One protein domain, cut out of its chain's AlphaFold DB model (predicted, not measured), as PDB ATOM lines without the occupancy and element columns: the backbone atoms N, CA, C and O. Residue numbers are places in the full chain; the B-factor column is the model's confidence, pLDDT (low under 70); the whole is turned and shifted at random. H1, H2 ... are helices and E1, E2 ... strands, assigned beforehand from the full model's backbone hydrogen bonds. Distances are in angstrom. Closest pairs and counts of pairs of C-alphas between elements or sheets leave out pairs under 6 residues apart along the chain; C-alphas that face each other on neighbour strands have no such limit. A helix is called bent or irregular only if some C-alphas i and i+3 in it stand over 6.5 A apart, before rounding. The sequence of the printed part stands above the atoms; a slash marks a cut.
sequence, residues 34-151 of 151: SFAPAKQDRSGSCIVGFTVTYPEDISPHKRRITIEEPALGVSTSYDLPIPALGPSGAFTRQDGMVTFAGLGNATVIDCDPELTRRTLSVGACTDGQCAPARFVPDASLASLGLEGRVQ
ATOM      1  N   SER A  34     -33.846  23.104  24.970       93.00
ATOM      2  CA  SER A  34     -33.429  23.888  23.808       93.00
ATOM      3  C   SER A  34     -32.603  23.055  22.849       93.00
ATOM      4  O   SER A  34     -31.730  22.302  23.262       93.00
ATOM      5  N   PHE A  35     -32.888  23.209  21.565       94.12
ATOM      6  CA  PHE A  35     -32.117  22.633  20.478       94.12
ATOM      7  C   PHE A  35     -31.417  23.759  19.733       94.12
ATOM      8  O   PHE A  35     -32.055  24.770  19.449       94.12
ATOM      9  N   ALA A  36     -30.140  23.599  19.413       95.25
ATOM     10  CA  ALA A  36     -29.371  24.624  18.714       95.25
ATOM     11  C   ALA A  36     -28.468  23.988  17.651       95.25
ATOM     12  O   ALA A  36     -28.051  22.840  17.825       95.25
ATOM     13  N   PRO A  37     -28.163  24.691  16.550       96.00
ATOM     14  CA  PRO A  37     -27.178  24.222  15.588       96.00
ATOM     15  C   PRO A  37     -25.791  24.140  16.238       96.00
ATOM     16  O   PRO A  37     -25.473  24.872  17.173       96.00
ATOM     17  N   ALA A  38     -24.962  23.231  15.737       93.44
ATOM     18  CA  ALA A  38     -23.606  23.027  16.218       93.44
ATOM     19  C   ALA A  38     -22.646  22.853  15.046       93.44
ATOM     20  O   ALA A  38     -22.956  22.162  14.073       93.44
ATOM     21  N   LYS A  39     -21.452  23.433  15.179       94.25
ATOM     22  CA  LYS A  39     -20.335  23.238  14.259       94.25
ATOM     23  C   LYS A  39     -19.050  23.020  15.051       94.25
ATOM     24  O   LYS A  39     -18.776  23.730  16.013       94.25
ATOM     25  N   GLN A  40     -18.243  22.067  14.610       93.56
ATOM     26  CA  GLN A  40     -16.876  21.881  15.064       93.56
ATOM     27  C   GLN A  40     -15.937  21.882  13.859       93.56
ATOM     28  O   GLN A  40     -15.974  20.971  13.032       93.56
ATOM     29  N   ASP A  41     -15.084  22.899  13.781       94.62
ATOM     30  CA  ASP A  41     -14.067  23.021  12.740       94.62
ATOM     31  C   ASP A  41     -12.940  21.995  12.909       94.62
ATOM     32  O   ASP A  41     -12.480  21.700  14.018       94.62
ATOM     33  N   ARG A  42     -12.490  21.442  11.781       93.00
ATOM     34  CA  ARG A  42     -11.373  20.503  11.656       93.00
ATOM     35  C   ARG A  42     -10.510  20.918  10.461       93.00
ATOM     36  O   ARG A  42     -10.919  21.697   9.606       93.00
ATOM     37  N   SER A  43      -9.282  20.410  10.383       95.19
ATOM     38  CA  SER A  43      -8.436  20.674   9.213       95.19
ATOM     39  C   SER A  43      -9.075  20.057   7.963       95.19
ATOM     40  O   SER A  43      -9.230  18.839   7.906       95.19
ATOM     41  N   GLY A  44      -9.459  20.887   6.986       94.69
ATOM     42  CA  GLY A  44     -10.076  20.453   5.719       94.69
ATOM     43  C   GLY A  44     -11.505  19.903   5.832       94.69
ATOM     44  O   GLY A  44     -11.989  19.255   4.911       94.69
ATOM     45  N   SER A  45     -12.182  20.085   6.970       96.88
ATOM     46  CA  SER A  45     -13.569  19.636   7.159       96.88
ATOM     47  C   SER A  45     -14.230  20.318   8.355       96.88
ATOM     48  O   SER A  45     -13.572  20.955   9.174       96.88
ATOM     49  N   CYS A  46     -15.534  20.133   8.517       95.50
ATOM     50  CA  CYS A  46     -16.201  20.370   9.792       95.50
ATOM     51  C   CYS A  46     -17.176  19.258  10.117       95.50
ATOM     52  O   CYS A  46     -17.656  18.534   9.248       95.50
ATOM     53  N   ILE A  47     -17.484  19.156  11.401       94.62
ATOM     54  CA  ILE A  47     -18.609  18.380  11.890       94.62
ATOM     55  C   ILE A  47     -19.754  19.354  12.133       94.62
ATOM     56  O   ILE A  47     -19.574  20.331  12.859       94.62
ATOM     57  N   VAL A  48     -20.913  19.096  11.540       94.50
ATOM     58  CA  VAL A  48     -22.137  19.881  11.750       94.50
ATOM     59  C   VAL A  48     -23.248  18.993  12.282       94.50
ATOM     60  O   VAL A  48     -23.267  17.798  11.996       94.50
ATOM     61  N   GLY A  49     -24.168  19.576  13.040       93.75
ATOM     62  CA  GLY A  49     -25.306  18.874  13.621       93.75
ATOM     63  C   GLY A  49     -26.065  19.784  14.574       93.75
ATOM     64  O   GLY A  49     -26.114  21.001  14.376       93.75
ATOM     65  N   PHE A  50     -26.626  19.198  15.627       93.62
ATOM     66  CA  PHE A  50     -27.380  19.924  16.641       93.62
ATOM     67  C   PHE A  50     -26.953  19.532  18.060       93.62
ATOM     68  O   PHE A  50     -26.474  18.420  18.319       93.62
ATOM     69  N   THR A  51     -27.149  20.455  18.996       91.50
ATOM     70  CA  THR A  51     -27.128  20.183  20.432       91.50
ATOM     71  C   THR A  51     -28.543  20.129  20.987       91.50
ATOM     72  O   THR A  51     -29.476  20.699  20.419       91.50
ATOM     73  N   VAL A  52     -28.695  19.455  22.124       90.88
ATOM     74  CA  VAL A  52     -29.875  19.550  22.979       90.88
ATOM     75  C   VAL A  52     -29.436  19.909  24.392       90.88
ATOM     76  O   VAL A  52     -28.509  19.310  24.932       90.88
ATOM     77  N   THR A  53     -30.094  20.892  24.993       90.12
ATOM     78  CA  THR A  53     -29.794  21.386  26.335       90.12
ATOM     79  C   THR A  53     -31.021  21.269  27.221       90.12
ATOM     80  O   THR A  53     -32.087  21.792  26.886       90.12
ATOM     81  N   TYR A  54     -30.849  20.596  28.353       88.81
ATOM     82  CA  TYR A  54     -31.862  20.378  29.376       88.81
ATOM     83  C   TYR A  54     -31.536  21.212  30.617       88.81
ATOM     84  O   TYR A  54     -30.371  21.249  31.014       88.81
ATOM     85  N   PRO A  55     -32.529  21.814  31.282       88.88
ATOM     86  CA  PRO A  55     -32.394  22.202  32.684       88.88
ATOM     87  C   PRO A  55     -32.012  20.992  33.546       88.88
ATOM     88  O   PRO A  55     -32.522  19.895  33.319       88.88
ATOM     89  N   GLU A  56     -31.106  21.165  34.512       85.44
ATOM     90  CA  GLU A  56     -30.598  20.067  35.356       85.44
ATOM     91  C   GLU A  56     -31.689  19.355  36.165       85.44
ATOM     92  O   GLU A  56     -31.532  18.191  36.532       85.44
ATOM     93  N   ASP A  57     -32.802  20.037  36.426       82.50
ATOM     94  CA  ASP A  57     -33.955  19.504  37.142       82.50
ATOM     95  C   ASP A  57     -34.969  18.783  36.233       82.50
ATOM     96  O   ASP A  57     -35.948  18.223  36.733       82.50
ATOM     97  N   ILE A  58     -34.745  18.757  34.913       81.25
ATOM     98  CA  ILE A  58     -35.554  18.005  33.950       81.25
ATOM     99  C   ILE A  58     -34.836  16.717  33.555       81.25
ATOM    100  O   ILE A  58     -33.804  16.717  32.882       81.25
ATOM    101  N   SER A  59     -35.458  15.591  33.894       76.06
ATOM    102  CA  SER A  59     -35.036  14.284  33.397       76.06
ATOM    103  C   SER A  59     -35.205  14.193  31.872       76.06
ATOM    104  O   SER A  59     -36.255  14.588  31.356       76.06
ATOM    105  N   PRO A  60     -34.234  13.619  31.136       73.94
ATOM    106  CA  PRO A  60     -34.382  13.374  29.705       73.94
ATOM    107  C   PRO A  60     -35.647  12.563  29.386       73.94
ATOM    108  O   PRO A  60     -35.832  11.453  29.886       73.94
ATOM    109  N   HIS A  61     -36.517  13.120  28.542       79.88
ATOM    110  CA  HIS A  61     -37.780  12.513  28.105       79.88
ATOM    111  C   HIS A  61     -37.656  11.820  26.743       79.88
ATOM    112  O   HIS A  61     -36.745  12.126  25.965       79.88
ATOM    113  N   LYS A  62     -38.617  10.943  26.408       86.88
ATOM    114  CA  LYS A  62     -38.681  10.337  25.073       86.88
ATOM    115  C   LYS A  62     -39.456  11.200  24.095       86.88
ATOM    116  O   LYS A  62     -40.683  11.252  24.126       86.88
ATOM    117  N   ARG A  63     -38.724  11.899  23.231       90.06
ATOM    118  CA  ARG A  63     -39.278  12.779  22.198       90.06
ATOM    119  C   ARG A  63     -38.751  12.374  20.833       90.06
ATOM    120  O   ARG A  63     -37.540  12.228  20.678       90.06
ATOM    121  N   ARG A  64     -39.650  12.245  19.856       92.50
ATOM    122  CA  ARG A  64     -39.282  11.965  18.466       92.50
ATOM    123  C   ARG A  64     -38.573  13.178  17.887       92.50
ATOM    124  O   ARG A  64     -39.103  14.289  17.935       92.50
ATOM    125  N   ILE A  65     -37.407  12.954  17.302       93.31
ATOM    126  CA  ILE A  65     -36.731  13.938  16.471       93.31
ATOM    127  C   ILE A  65     -36.465  13.365  15.088       93.31
ATOM    128  O   ILE A  65     -36.261  12.160  14.920       93.31
ATOM    129  N   THR A  66     -36.476  14.249  14.104       95.19
ATOM    130  CA  THR A  66     -36.219  13.918  12.708       95.19
ATOM    131  C   THR A  66     -35.185  14.882  12.163       95.19
ATOM    132  O   THR A  66     -35.283  16.085  12.390       95.19
ATOM    133  N   ILE A  67     -34.189  14.350  11.464       95.12
ATOM    134  CA  ILE A  67     -33.139  15.132  10.819       95.12
ATOM    135  C   ILE A  67     -33.176  14.834   9.333       95.12
ATOM    136  O   ILE A  67     -33.087  13.679   8.918       95.12
ATOM    137  N   GLU A  68     -33.327  15.893   8.553       96.75
ATOM    138  CA  GLU A  68     -33.359  15.847   7.099       96.75
ATOM    139  C   GLU A  68     -32.044  16.390   6.546       96.75
ATOM    140  O   GLU A  68     -31.574  17.440   6.983       96.75
ATOM    141  N   GLU A  69     -31.479  15.687   5.569       95.56
ATOM    142  CA  GLU A  69     -30.252  16.040   4.852       95.56
ATOM    143  C   GLU A  69     -30.593  16.189   3.359       95.56
ATOM    144  O   GLU A  69     -30.486  15.219   2.599       95.56
ATOM    145  N   PRO A  70     -31.047  17.380   2.913       93.88
ATOM    146  CA  PRO A  70     -31.621  17.561   1.580       93.88
ATOM    147  C   PRO A  70     -30.677  17.183   0.438       93.88
ATOM    148  O   PRO A  70     -31.111  16.560  -0.526       93.88
ATOM    149  N   ALA A  71     -29.383  17.496   0.565       91.94
ATOM    150  CA  ALA A  71     -28.381  17.174  -0.452       91.94
ATOM    151  C   ALA A  71     -28.206  15.660  -0.669       91.94
ATOM    152  O   ALA A  71     -27.825  15.232  -1.754       91.94
ATOM    153  N   LEU A  72     -28.505  14.851   0.352       90.88
ATOM    154  CA  LEU A  72     -28.431  13.391   0.287       90.88
ATOM    155  C   LEU A  72     -29.800  12.745   0.036       90.88
ATOM    156  O   LEU A  72     -29.869  11.542  -0.202       90.88
ATOM    157  N   GLY A  73     -30.893  13.513   0.110       93.56
ATOM    158  CA  GLY A  73     -32.255  12.977   0.060       93.56
ATOM    159  C   GLY A  73     -32.577  12.039   1.229       93.56
ATOM    160  O   GLY A  73     -33.418  11.152   1.091       93.56
ATOM    161  N   VAL A  74     -31.892  12.202   2.366       93.62
ATOM    162  CA  VAL A  74     -32.024  11.333   3.543       93.62
ATOM    163  C   VAL A  74     -32.859  12.023   4.620       93.62
ATOM    164  O   VAL A  74     -32.713  13.218   4.871       93.62
ATOM    165  N   SER A  75     -33.719  11.252   5.284       95.38
ATOM    166  CA  SER A  75     -34.450  11.670   6.480       95.38
ATOM    167  C   SER A  75     -34.358  10.573   7.533       95.38
ATOM    168  O   SER A  75     -34.751   9.431   7.291       95.38
ATOM    169  N   THR A  76     -33.819  10.912   8.702       92.00
ATOM    170  CA  THR A  76     -33.588   9.967   9.798       92.00
ATOM    171  C   THR A  76     -34.392  10.386  11.014       92.00
ATOM    172  O   THR A  76     -34.233  11.494  11.520       92.00
ATOM    173  N   SER A  77     -35.246   9.486  11.505       92.31
ATOM    174  CA  SER A  77     -36.084   9.716  12.685       92.31
ATOM    175  C   SER A  77     -35.700   8.797  13.833       92.31
ATOM    176  O   SER A  77     -35.508   7.599  13.629       92.31
ATOM    177  N   TYR A  78     -35.643   9.338  15.043       87.50
ATOM    178  CA  TYR A  78     -35.300   8.582  16.241       87.50
ATOM    179  C   TYR A  78     -35.865   9.233  17.506       87.50
ATOM    180  O   TYR A  78     -36.190  10.417  17.521       87.50
ATOM    181  N   ASP A  79     -36.021   8.443  18.566       86.56
ATOM    182  CA  ASP A  79     -36.511   8.928  19.855       86.56
ATOM    183  C   ASP A  79     -35.349   9.306  20.750       86.56
ATOM    184  O   ASP A  79     -34.491   8.472  21.023       86.56
ATOM    185  N   LEU A  80     -35.347  10.532  21.267       82.94
ATOM    186  CA  LEU A  80     -34.496  10.866  22.398       82.94
ATOM    187  C   LEU A  80     -34.811   9.947  23.592       82.94
ATOM    188  O   LEU A  80     -35.930   9.444  23.704       82.94
ATOM    189  N   PRO A  81     -33.856   9.748  24.509       69.31
ATOM    190  CA  PRO A  81     -32.454  10.171  24.418       69.31
ATOM    191  C   PRO A  81     -31.587   9.156  23.634       69.31
ATOM    192  O   PRO A  81     -31.644   7.964  23.928       69.31
ATOM    193  N   ILE A  82     -30.728   9.598  22.692       51.62
ATOM    194  CA  ILE A  82     -29.732   8.717  22.027       51.62
ATOM    195  C   ILE A  82     -28.334   9.361  21.974       51.62
ATOM    196  O   ILE A  82     -28.208  10.429  21.379       51.62
ATOM    197  N   PRO A  83     -27.271   8.697  22.481       49.84
ATOM    198  CA  PRO A  83     -27.269   7.848  23.668       49.84
ATOM    199  C   PRO A  83     -27.532   8.710  24.910       49.84
ATOM    200  O   PRO A  83     -27.147   9.878  24.967       49.84
ATOM    201  N   ALA A  84     -28.183   8.114  25.911       50.00
ATOM    202  CA  ALA A  84     -28.264   8.663  27.261       50.00
ATOM    203  C   ALA A  84     -26.890   9.175  27.670       50.00
ATOM    204  O   ALA A  84     -25.954   8.392  27.543       50.00
ATOM    205  N   LEU A  85     -26.794  10.442  28.099       49.81
ATOM    206  CA  LEU A  85     -25.639  11.010  28.799       49.81
ATOM    207  C   LEU A  85     -24.367  10.210  28.526       49.81
ATOM    208  O   LEU A  85     -24.039   9.343  29.336       49.81
ATOM    209  N   GLY A  86     -23.760  10.385  27.341       45.19
ATOM    210  CA  GLY A  86     -22.637   9.542  26.910       45.19
ATOM    211  C   GLY A  86     -21.520   9.451  27.974       45.19
ATOM    212  O   GLY A  86     -21.600  10.112  29.010       45.19
ATOM    213  N   PRO A  87     -20.449   8.662  27.753       47.72
ATOM    214  CA  PRO A  87     -19.425   8.413  28.780       47.72
ATOM    215  C   PRO A  87     -18.984   9.715  29.461       47.72
ATOM    216  O   PRO A  87     -18.900  10.737  28.784       47.72
ATOM    217  N   SER A  88     -18.745   9.694  30.780       37.84
ATOM    218  CA  SER A  88     -18.423  10.875  31.605       37.84
ATOM    219  C   SER A  88     -17.534  11.875  30.849       37.84
ATOM    220  O   SER A  88     -16.346  11.617  30.663       37.84
ATOM    221  N   GLY A  89     -18.130  12.967  30.353       51.66
ATOM    222  CA  GLY A  89     -17.503  13.900  29.402       51.66
ATOM    223  C   GLY A  89     -18.276  14.139  28.093       51.66
ATOM    224  O   GLY A  89     -17.965  15.086  27.382       51.66
ATOM    225  N   ALA A  90     -19.303  13.346  27.773       66.81
ATOM    226  CA  ALA A  90     -20.129  13.519  26.566       66.81
ATOM    227  C   ALA A  90     -21.186  14.635  26.666       66.81
ATOM    228  O   ALA A  90     -21.984  14.833  25.748       66.81
ATOM    229  N   PHE A  91     -21.219  15.335  27.795       77.56
ATOM    230  CA  PHE A  91     -22.095  16.465  28.033       77.56
ATOM    231  C   PHE A  91     -21.345  17.527  28.828       77.56
ATOM    232  O   PHE A  91     -20.438  17.220  29.607       77.56
ATOM    233  N   THR A  92     -21.752  18.776  28.658       85.06
ATOM    234  CA  THR A  92     -21.246  19.904  29.439       85.06
ATOM    235  C   THR A  92     -22.305  20.339  30.438       85.06
ATOM    236  O   THR A  92     -23.489  20.388  30.106       85.06
ATOM    237  N   ARG A  93     -21.875  20.644  31.666       86.69
ATOM    238  CA  ARG A  93     -22.711  21.294  32.678       86.69
ATOM    239  C   ARG A  93     -22.269  22.730  32.836       86.69
ATOM    240  O   ARG A  93     -21.090  22.976  33.082       86.69
ATOM    241  N   GLN A  94     -23.210  23.645  32.698       88.19
ATOM    242  CA  GLN A  94     -22.962  25.064  32.867       88.19
ATOM    243  C   GLN A  94     -24.271  25.751  33.258       88.19
ATOM    244  O   GLN A  94     -25.309  25.455  32.679       88.19
ATOM    245  N   ASP A  95     -24.219  26.651  34.241       88.81
ATOM    246  CA  ASP A  95     -25.342  27.514  34.632       88.81
ATOM    247  C   ASP A  95     -26.662  26.757  34.918       88.81
ATOM    248  O   ASP A  95     -27.746  27.216  34.572       88.81
ATOM    249  N   GLY A  96     -26.576  25.571  35.539       86.38
ATOM    250  CA  GLY A  96     -27.743  24.729  35.848       86.38
ATOM    251  C   GLY A  96     -28.356  24.020  34.633       86.38
ATOM    252  O   GLY A  96     -29.487  23.539  34.702       86.38
ATOM    253  N   MET A  97     -27.625  23.955  33.520       89.12
ATOM    254  CA  MET A  97     -28.034  23.314  32.273       89.12
ATOM    255  C   MET A  97     -27.074  22.179  31.902       89.12
ATOM    256  O   MET A  97     -25.862  22.271  32.106       89.12
ATOM    257  N   VAL A  98     -27.614  21.118  31.301       87.75
ATOM    258  CA  VAL A  98     -26.874  19.981  30.745       87.75
ATOM    259  C   VAL A  98     -27.022  19.977  29.229       87.75
ATOM    260  O   VAL A  98     -28.123  19.774  28.714       87.75
ATOM    261  N   THR A  99     -25.918  20.157  28.509       88.38
ATOM    262  CA  THR A  99     -25.897  20.177  27.040       88.38
ATOM    263  C   THR A  99     -25.273  18.908  26.483       88.38
ATOM    264  O   THR A  99     -24.148  18.547  26.828       88.38
ATOM    265  N   PHE A 100     -25.986  18.267  25.563       85.38
ATOM    266  CA  PHE A 100     -25.530  17.135  24.769       85.38
ATOM    267  C   PHE A 100     -25.298  17.595  23.334       85.38
ATOM    268  O   PHE A 100     -26.172  18.210  22.725       85.38
ATOM    269  N   ALA A 101     -24.134  17.272  22.782       83.62
ATOM    270  CA  ALA A 101     -23.838  17.446  21.364       83.62
ATOM    271  C   ALA A 101     -23.928  16.098  20.642       83.62
ATOM    272  O   ALA A 101     -23.868  15.045  21.277       83.62
ATOM    273  N   GLY A 102     -24.029  16.118  19.314       78.62
ATOM    274  CA  GLY A 102     -23.959  14.891  18.516       78.62
ATOM    275  C   GLY A 102     -25.218  14.536  17.740       78.62
ATOM    276  O   GLY A 102     -25.212  13.534  17.027       78.62
ATOM    277  N   LEU A 103     -26.292  15.321  17.863       86.19
ATOM    278  CA  LEU A 103     -27.554  15.007  17.199       86.19
ATOM    279  C   LEU A 103     -27.427  15.243  15.692       86.19
ATOM    280  O   LEU A 103     -27.255  16.377  15.246       86.19
ATOM    281  N   GLY A 104     -27.515  14.157  14.918       84.88
ATOM    282  CA  GLY A 104     -27.384  14.184  13.456       84.88
ATOM    283  C   GLY A 104     -26.041  14.699  12.963       84.88
ATOM    284  O   GLY A 104     -25.997  15.392  11.949       84.88
ATOM    285  N   ASN A 105     -24.967  14.405  13.700       89.31
ATOM    286  CA  ASN A 105     -23.639  14.828  13.299       89.31
ATOM    287  C   ASN A 105     -23.225  14.202  11.966       89.31
ATOM    288  O   ASN A 105     -23.308  12.988  11.784       89.31
ATOM    289  N   ALA A 106     -22.651  15.026  11.100       89.69
ATOM    290  CA  ALA A 106     -21.987  14.585   9.887       89.69
ATOM    291  C   ALA A 106     -20.662  15.324   9.714       89.69
ATOM    292  O   ALA A 106     -20.560  16.509  10.030       89.69
ATOM    293  N   THR A 107     -19.657  14.620   9.195       94.69
ATOM    294  CA  THR A 107     -18.399  15.242   8.761       94.69
ATOM    295  C   THR A 107     -18.545  15.678   7.310       94.69
ATOM    296  O   THR A 107     -18.853  14.854   6.453       94.69
ATOM    297  N   VAL A 108     -18.309  16.957   7.038       95.88
ATOM    298  CA  VAL A 108     -18.416  17.573   5.714       95.88
ATOM    299  C   VAL A 108     -17.048  18.110   5.309       95.88
ATOM    300  O   VAL A 108     -16.471  18.948   6.007       95.88
ATOM    301  N   ILE A 109     -16.517  17.609   4.194       95.44
ATOM    302  CA  ILE A 109     -15.243  18.066   3.621       95.44
ATOM    303  C   ILE A 109     -15.382  19.518   3.166       95.44
ATOM    304  O   ILE A 109     -16.432  19.908   2.658       95.44
ATOM    305  N   ASP A 110     -14.351  20.320   3.435       94.50
ATOM    306  CA  ASP A 110     -14.279  21.753   3.115       94.50
ATOM    307  C   ASP A 110     -15.441  22.610   3.651       94.50
ATOM    308  O   ASP A 110     -15.564  23.783   3.304       94.50
ATOM    309  N   CYS A 111     -16.273  22.052   4.540       93.56
ATOM    310  CA  CYS A 111     -17.496  22.687   5.024       93.56
ATOM    311  C   CYS A 111     -18.416  23.183   3.907       93.56
ATOM    312  O   CYS A 111     -19.001  24.260   4.035       93.56
ATOM    313  N   ASP A 112     -18.539  22.405   2.828       95.12
ATOM    314  CA  ASP A 112     -19.393  22.754   1.696       95.12
ATOM    315  C   ASP A 112     -20.825  23.117   2.161       95.12
ATOM    316  O   ASP A 112     -21.523  22.251   2.706       95.12
ATOM    317  N   PRO A 113     -21.290  24.366   1.937       91.50
ATOM    318  CA  PRO A 113     -22.594  24.837   2.397       91.50
ATOM    319  C   PRO A 113     -23.795  24.040   1.878       91.50
ATOM    320  O   PRO A 113     -24.863  24.082   2.489       91.50
ATOM    321  N   GLU A 114     -23.681  23.348   0.743       92.25
ATOM    322  CA  GLU A 114     -24.749  22.489   0.225       92.25
ATOM    323  C   GLU A 114     -24.832  21.180   1.012       92.25
ATOM    324  O   GLU A 114     -25.927  20.738   1.365       92.25
ATOM    325  N   LEU A 115     -23.680  20.611   1.370       95.00
ATOM    326  CA  LEU A 115     -23.578  19.369   2.139       95.00
ATOM    327  C   LEU A 115     -23.754  19.585   3.654       95.00
ATOM    328  O   LEU A 115     -24.015  18.635   4.405       95.00
ATOM    329  N   THR A 116     -23.646  20.828   4.138       96.19
ATOM    330  CA  THR A 116     -23.922  21.159   5.542       96.19
ATOM    331  C   THR A 116     -25.407  21.324   5.865       96.19
ATOM    332  O   THR A 116     -25.753  21.208   7.042       96.19
ATOM    333  N   ARG A 117     -26.286  21.548   4.876       96.81
ATOM    334  CA  ARG A 117     -27.705  21.860   5.136       96.81
ATOM    335  C   ARG A 117     -28.421  20.721   5.840       96.81
ATOM    336  O   ARG A 117     -28.385  19.582   5.372       96.81
ATOM    337  N   ARG A 118     -29.099  21.045   6.942       95.62
ATOM    338  CA  ARG A 118     -29.871  20.093   7.748       95.62
ATOM    339  C   ARG A 118     -31.085  20.771   8.353       95.62
ATOM    340  O   ARG A 118     -30.973  21.883   8.866       95.62
ATOM    341  N   THR A 119     -32.206  20.063   8.385       96.62
ATOM    342  CA  THR A 119     -33.408  20.510   9.100       96.62
ATOM    343  C   THR A 119     -33.680  19.574  10.266       96.62
ATOM    344  O   THR A 119     -33.903  18.381  10.068       96.62
ATOM    345  N   LEU A 120     -33.695  20.114  11.482       96.44
ATOM    346  CA  LEU A 120     -34.163  19.422  12.677       96.44
ATOM    347  C   LEU A 120     -35.669  19.646  12.852       96.44
ATOM    348  O   LEU A 120     -36.127  20.776  13.000       96.44
ATOM    349  N   SER A 121     -36.442  18.572  12.933       96.88
ATOM    350  CA  SER A 121     -37.826  18.610  13.404       96.88
ATOM    351  C   SER A 121     -37.913  17.998  14.798       96.88
ATOM    352  O   SER A 121     -37.577  16.830  15.001       96.88
ATOM    353  N   VAL A 122     -38.371  18.794  15.760       94.69
ATOM    354  CA  VAL A 122     -38.610  18.396  17.148       94.69
ATOM    355  C   VAL A 122     -40.092  18.068  17.291       94.69
ATOM    356  O   VAL A 122     -40.925  18.969  17.344       94.69
ATOM    357  N   GLY A 123     -40.409  16.776  17.305       92.38
ATOM    358  CA  GLY A 123     -41.779  16.277  17.326       92.38
ATOM    359  C   GLY A 123     -42.344  16.067  18.729       92.38
ATOM    360  O   GLY A 123     -41.820  16.560  19.738       92.38
ATOM    361  N   ALA A 124     -43.429  15.295  18.772       90.69
ATOM    362  CA  ALA A 124     -44.143  14.934  19.987       90.69
ATOM    363  C   ALA A 124     -43.357  13.958  20.881       90.69
ATOM    364  O   ALA A 124     -42.387  13.308  20.474       90.69
ATOM    365  N   CYS A 125     -43.824  13.835  22.120       90.62
ATOM    366  CA  CYS A 125     -43.388  12.785  23.030       90.62
ATOM    367  C   CYS A 125     -43.864  11.429  22.538       90.62
ATOM    368  O   CYS A 125     -45.025  11.280  22.160       90.62
ATOM    369  N   THR A 126     -42.981  10.441  22.578       89.44
ATOM    370  CA  THR A 126     -43.333   9.053  22.268       89.44
ATOM    371  C   THR A 126     -43.626   8.230  23.513       89.44
ATOM    372  O   THR A 126     -44.165   7.133  23.402       89.44
ATOM    373  N   ASP A 127     -43.316   8.767  24.695       84.31
ATOM    374  CA  ASP A 127     -43.619   8.170  25.991       84.31
ATOM    375  C   ASP A 127     -43.770   9.273  27.049       84.31
ATOM    376  O   ASP A 127     -42.958  10.202  27.110       84.31
ATOM    377  N   GLY A 128     -44.807   9.170  27.879       83.44
ATOM    378  CA  GLY A 128     -45.110  10.135  28.936       83.44
ATOM    379  C   GLY A 128     -45.314  11.579  28.454       83.44
ATOM    380  O   GLY A 128     -45.875  11.842  27.391       83.44
ATOM    381  N   GLN A 129     -44.887  12.526  29.291       85.12
ATOM    382  CA  GLN A 129     -44.907  13.959  29.005       85.12
ATOM    383  C   GLN A 129     -43.475  14.482  28.926       85.12
ATOM    384  O   GLN A 129     -42.635  14.158  29.764       85.12
ATOM    385  N   CYS A 130     -43.208  15.316  27.930       87.62
ATOM    386  CA  CYS A 130     -41.937  16.006  27.778       87.62
ATOM    387  C   CYS A 130     -42.078  17.436  28.257       87.62
ATOM    388  O   CYS A 130     -43.104  18.077  28.020       87.62
ATOM    389  N   ALA A 131     -40.988  17.974  28.788       88.38
ATOM    390  CA  ALA A 131     -40.854  19.410  28.930       88.38
ATOM    391  C   ALA A 131     -41.027  20.108  27.566       88.38
ATOM    392  O   ALA A 131     -40.697  19.514  26.524       88.38
ATOM    393  N   PRO A 132     -41.539  21.352  27.550       90.94
ATOM    394  CA  PRO A 132     -41.663  22.127  26.326       90.94
ATOM    395  C   PRO A 132     -40.289  22.297  25.670       90.94
ATOM    396  O   PRO A 132     -39.254  22.317  26.340       90.94
ATOM    397  N   ALA A 133     -40.283  22.381  24.343       92.19
ATOM    398  CA  ALA A 133     -39.061  22.485  23.561       92.19
ATOM    399  C   ALA A 133     -39.020  23.794  22.775       92.19
ATOM    400  O   ALA A 133     -40.057  24.338  22.403       92.19
ATOM    401  N   ARG A 134     -37.812  24.274  22.484       94.94
ATOM    402  CA  ARG A 134     -37.581  25.387  21.560       94.94
ATOM    403  C   ARG A 134     -36.367  25.127  20.682       94.94
ATOM    404  O   ARG A 134     -35.429  24.456  21.109       94.94
ATOM    405  N   PHE A 135     -36.359  25.714  19.492       95.62
ATOM    406  CA  PHE A 135     -35.156  25.830  18.678       95.62
ATOM    407  C   PHE A 135     -34.533  27.213  18.886       95.62
ATOM    408  O   PHE A 135     -35.241  28.219  18.884       95.62
ATOM    409  N   VAL A 136     -33.221  27.258  19.096       96.12
ATOM    410  CA  VAL A 136     -32.441  28.479  19.288       96.12
ATOM    411  C   VAL A 136     -31.508  28.611  18.083       96.12
ATOM    412  O   VAL A 136     -30.538  27.858  17.995       96.12
ATOM    413  N   PRO A 137     -31.802  29.507  17.126       94.19
ATOM    414  CA  PRO A 137     -30.948  29.695  15.959       94.19
ATOM    415  C   PRO A 137     -29.608  30.330  16.351       94.19
ATOM    416  O   PRO A 137     -29.534  31.105  17.303       94.19
ATOM    417  N   ASP A 138     -28.568  30.053  15.566       94.06
ATOM    418  CA  ASP A 138     -27.261  30.701  15.682       94.06
ATOM    419  C   ASP A 138     -26.951  31.457  14.387       94.06
ATOM    420  O   ASP A 138     -26.741  30.859  13.328       94.06
ATOM    421  N   ALA A 139     -26.923  32.788  14.472       93.38
ATOM    422  CA  ALA A 139     -26.662  33.651  13.325       93.38
ATOM    423  C   ALA A 139     -25.267  33.424  12.716       93.38
ATOM    424  O   ALA A 139     -25.095  33.605  11.512       93.38
ATOM    425  N   SER A 140     -24.286  32.992  13.516       92.94
ATOM    426  CA  SER A 140     -22.933  32.698  13.031       92.94
ATOM    427  C   SER A 140     -22.871  31.434  12.165       92.94
ATOM    428  O   SER A 140     -21.952  31.284  11.360       92.94
ATOM    429  N   LEU A 141     -23.870  30.552  12.286       93.44
ATOM    430  CA  LEU A 141     -23.982  29.298  11.538       93.44
ATOM    431  C   LEU A 141     -25.050  29.348  10.437       93.44
ATOM    432  O   LEU A 141     -25.276  28.347   9.757       93.44
ATOM    433  N   ALA A 142     -25.693  30.500  10.222       90.94
ATOM    434  CA  ALA A 142     -26.794  30.643   9.268       90.94
ATOM    435  C   ALA A 142     -26.405  30.252   7.831       90.94
ATOM    436  O   ALA A 142     -27.210  29.668   7.107       90.94
ATOM    437  N   SER A 143     -25.155  30.505   7.423       92.44
ATOM    438  CA  SER A 143     -24.650  30.143   6.091       92.44
ATOM    439  C   SER A 143     -24.574  28.635   5.842       92.44
ATOM    440  O   SER A 143     -24.497  28.221   4.690       92.44
ATOM    441  N   LEU A 144     -24.608  27.813   6.896       93.38
ATOM    442  CA  LEU A 144     -24.543  26.354   6.797       93.38
ATOM    443  C   LEU A 144     -25.914  25.714   6.543       93.38
ATOM    444  O   LEU A 144     -25.977  24.511   6.294       93.38
ATOM    445  N   GLY A 145     -27.001  26.492   6.624       93.62
ATOM    446  CA  GLY A 145     -28.366  25.998   6.433       93.62
ATOM    447  C   GLY A 145     -28.798  24.988   7.498       93.62
ATOM    448  O   GLY A 145     -29.458  24.004   7.169       93.62
ATOM    449  N   LEU A 146     -28.374  25.192   8.751       95.12
ATOM    450  CA  LEU A 146     -28.807  24.398   9.902       95.12
ATOM    451  C   LEU A 146     -30.056  25.039  10.512       95.12
ATOM    452  O   LEU A 146     -29.975  26.042  11.222       95.12
ATOM    453  N   GLU A 147     -31.212  24.456  10.230       96.06
ATOM    454  CA  GLU A 147     -32.512  24.980  10.642       96.06
ATOM    455  C   GLU A 147     -33.211  24.032  11.612       96.06
ATOM    456  O   GLU A 147     -32.921  22.835  11.668       96.06
ATOM    457  N   GLY A 148     -34.172  24.558  12.371       95.12
ATOM    458  CA  GLY A 148     -34.949  23.762  13.305       95.12
ATOM    459  C   GLY A 148     -36.389  24.225  13.428       95.12
ATOM    460  O   GLY A 148     -36.697  25.413  13.335       95.12
ATOM    461  N   ARG A 149     -37.283  23.260  13.635       95.44
ATOM    462  CA  ARG A 149     -38.727  23.451  13.766       95.44
ATOM    463  C   ARG A 149     -39.212  22.661  14.972       95.44
ATOM    464  O   ARG A 149     -38.866  21.491  15.116       95.44
ATOM    465  N   VAL A 150     -40.013  23.290  15.824       93.00
ATOM    466  CA  VAL A 150     -40.679  22.621  16.951       93.00
ATOM    467  C   VAL A 150     -42.161  22.514  16.633       93.00
ATOM    468  O   VAL A 150     -42.753  23.502  16.200       93.00
ATOM    469  N   GLN A 151     -42.710  21.311  16.790       85.75
ATOM    470  CA  GLN A 151     -44.100  20.968  16.486       85.75
ATOM    471  C   GLN A 151     -44.922  20.795  17.762       85.75
ATOM    472  O   GLN A 151     -44.356  20.306  18.771       85.75
TER     473      GLN A 151
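What this domain is: This is residues 34 to 151 of the 151 residues of an uncharacterized protein of Thalassorhabdomicrobium marinisediminis (UniProt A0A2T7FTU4). What does the model look like? It is a sandwich, two twisted sheets face to face, with E5, E6, E2, E1 and E8 in one and E4, E3, E7 and E9 in the other, each in that order and each mixed. The short helices H1 and H2 meet near one end of it, while E5 is apart from the strands of the other sheet. What is it made of, and how large is it? The printed part has 118 residues, mostly strand, in the order E1, E2, E3, E4, E5, E6, H1, E7, E8, H2, E9. It is compact, with a radius of gyration of the C-alphas of 14.1 A and spans of 40 by 28 by 25 A.

Where its parts are: Where do the first six strands run? E1, residues 34 to 42, begins at C-alpha 34 (-33.429, 23.888, 23.808) and is 25.4 A long; E2, residues 45 to 55, is 31.8 A. E3 is residues 62 to 69, 22.6 A; E4 is 74 to 79 and E5 is 91 to 94. E6, residues 97 to 109, is 31.8 A and bends by 59 degrees at residue 104. What follows? H1 is residues 113 to 116; E7, residues 118 to 127, is 25.8 A and bends by 56 degrees at residue 124. E8 is 133 to 135, H2 is 139 to 144, and E9, residues 146 to 150, ends at C-alpha 150 (-40.679, 22.621, 16.951).

How they stand to each other: How is the larger sheet paired? The hairpin E1 and E2 is antiparallel, with N 38 and O 49 at 2.9 A, and E6 is antiparallel to E2, with N 52 and O 100 at 2.9 A. The hairpin E5 and E6 has N 92 and O 99 at 3.0 A, and E8 is parallel to E1, with N 35 and O 134 at 2.9 A. And the other sheet? The hairpin E3 and E4 has N 67 and O 76 at 2.9 A, E7 is antiparallel to E3, with N 66 and O 121 at 2.9 A, and E9 is parallel to E7, with N 120 and O 147 at 2.8 A. How do the sheets stand? Their facing parts are 9.9 A centre to centre, with strands at 26 degrees. What of the helices? H1 and H2 touch, closest at the C-alphas of Pro 113 and Leu 144, 5.0 A, and both only graze the larger sheet. H2 is irregular, C-alphas 140 and 143 being 7.6 A apart, with 0 of 2 O i to N i+4 pairs but 2 of 3 O i to N i+3 pairs within hydrogen-bond range; H1 is too short for an i+4 pair.

The domain as a whole: How far does it reach? The C-alphas farthest apart are those of Gly 44 and Gly 128, 43.3 A. Is it unbroken and sure? The printed part has no cut, and the link E4 to E5, 11 residues, is long. Mean pLDDT of the printed part is 87.8, and residues 81 to 90 are under 70.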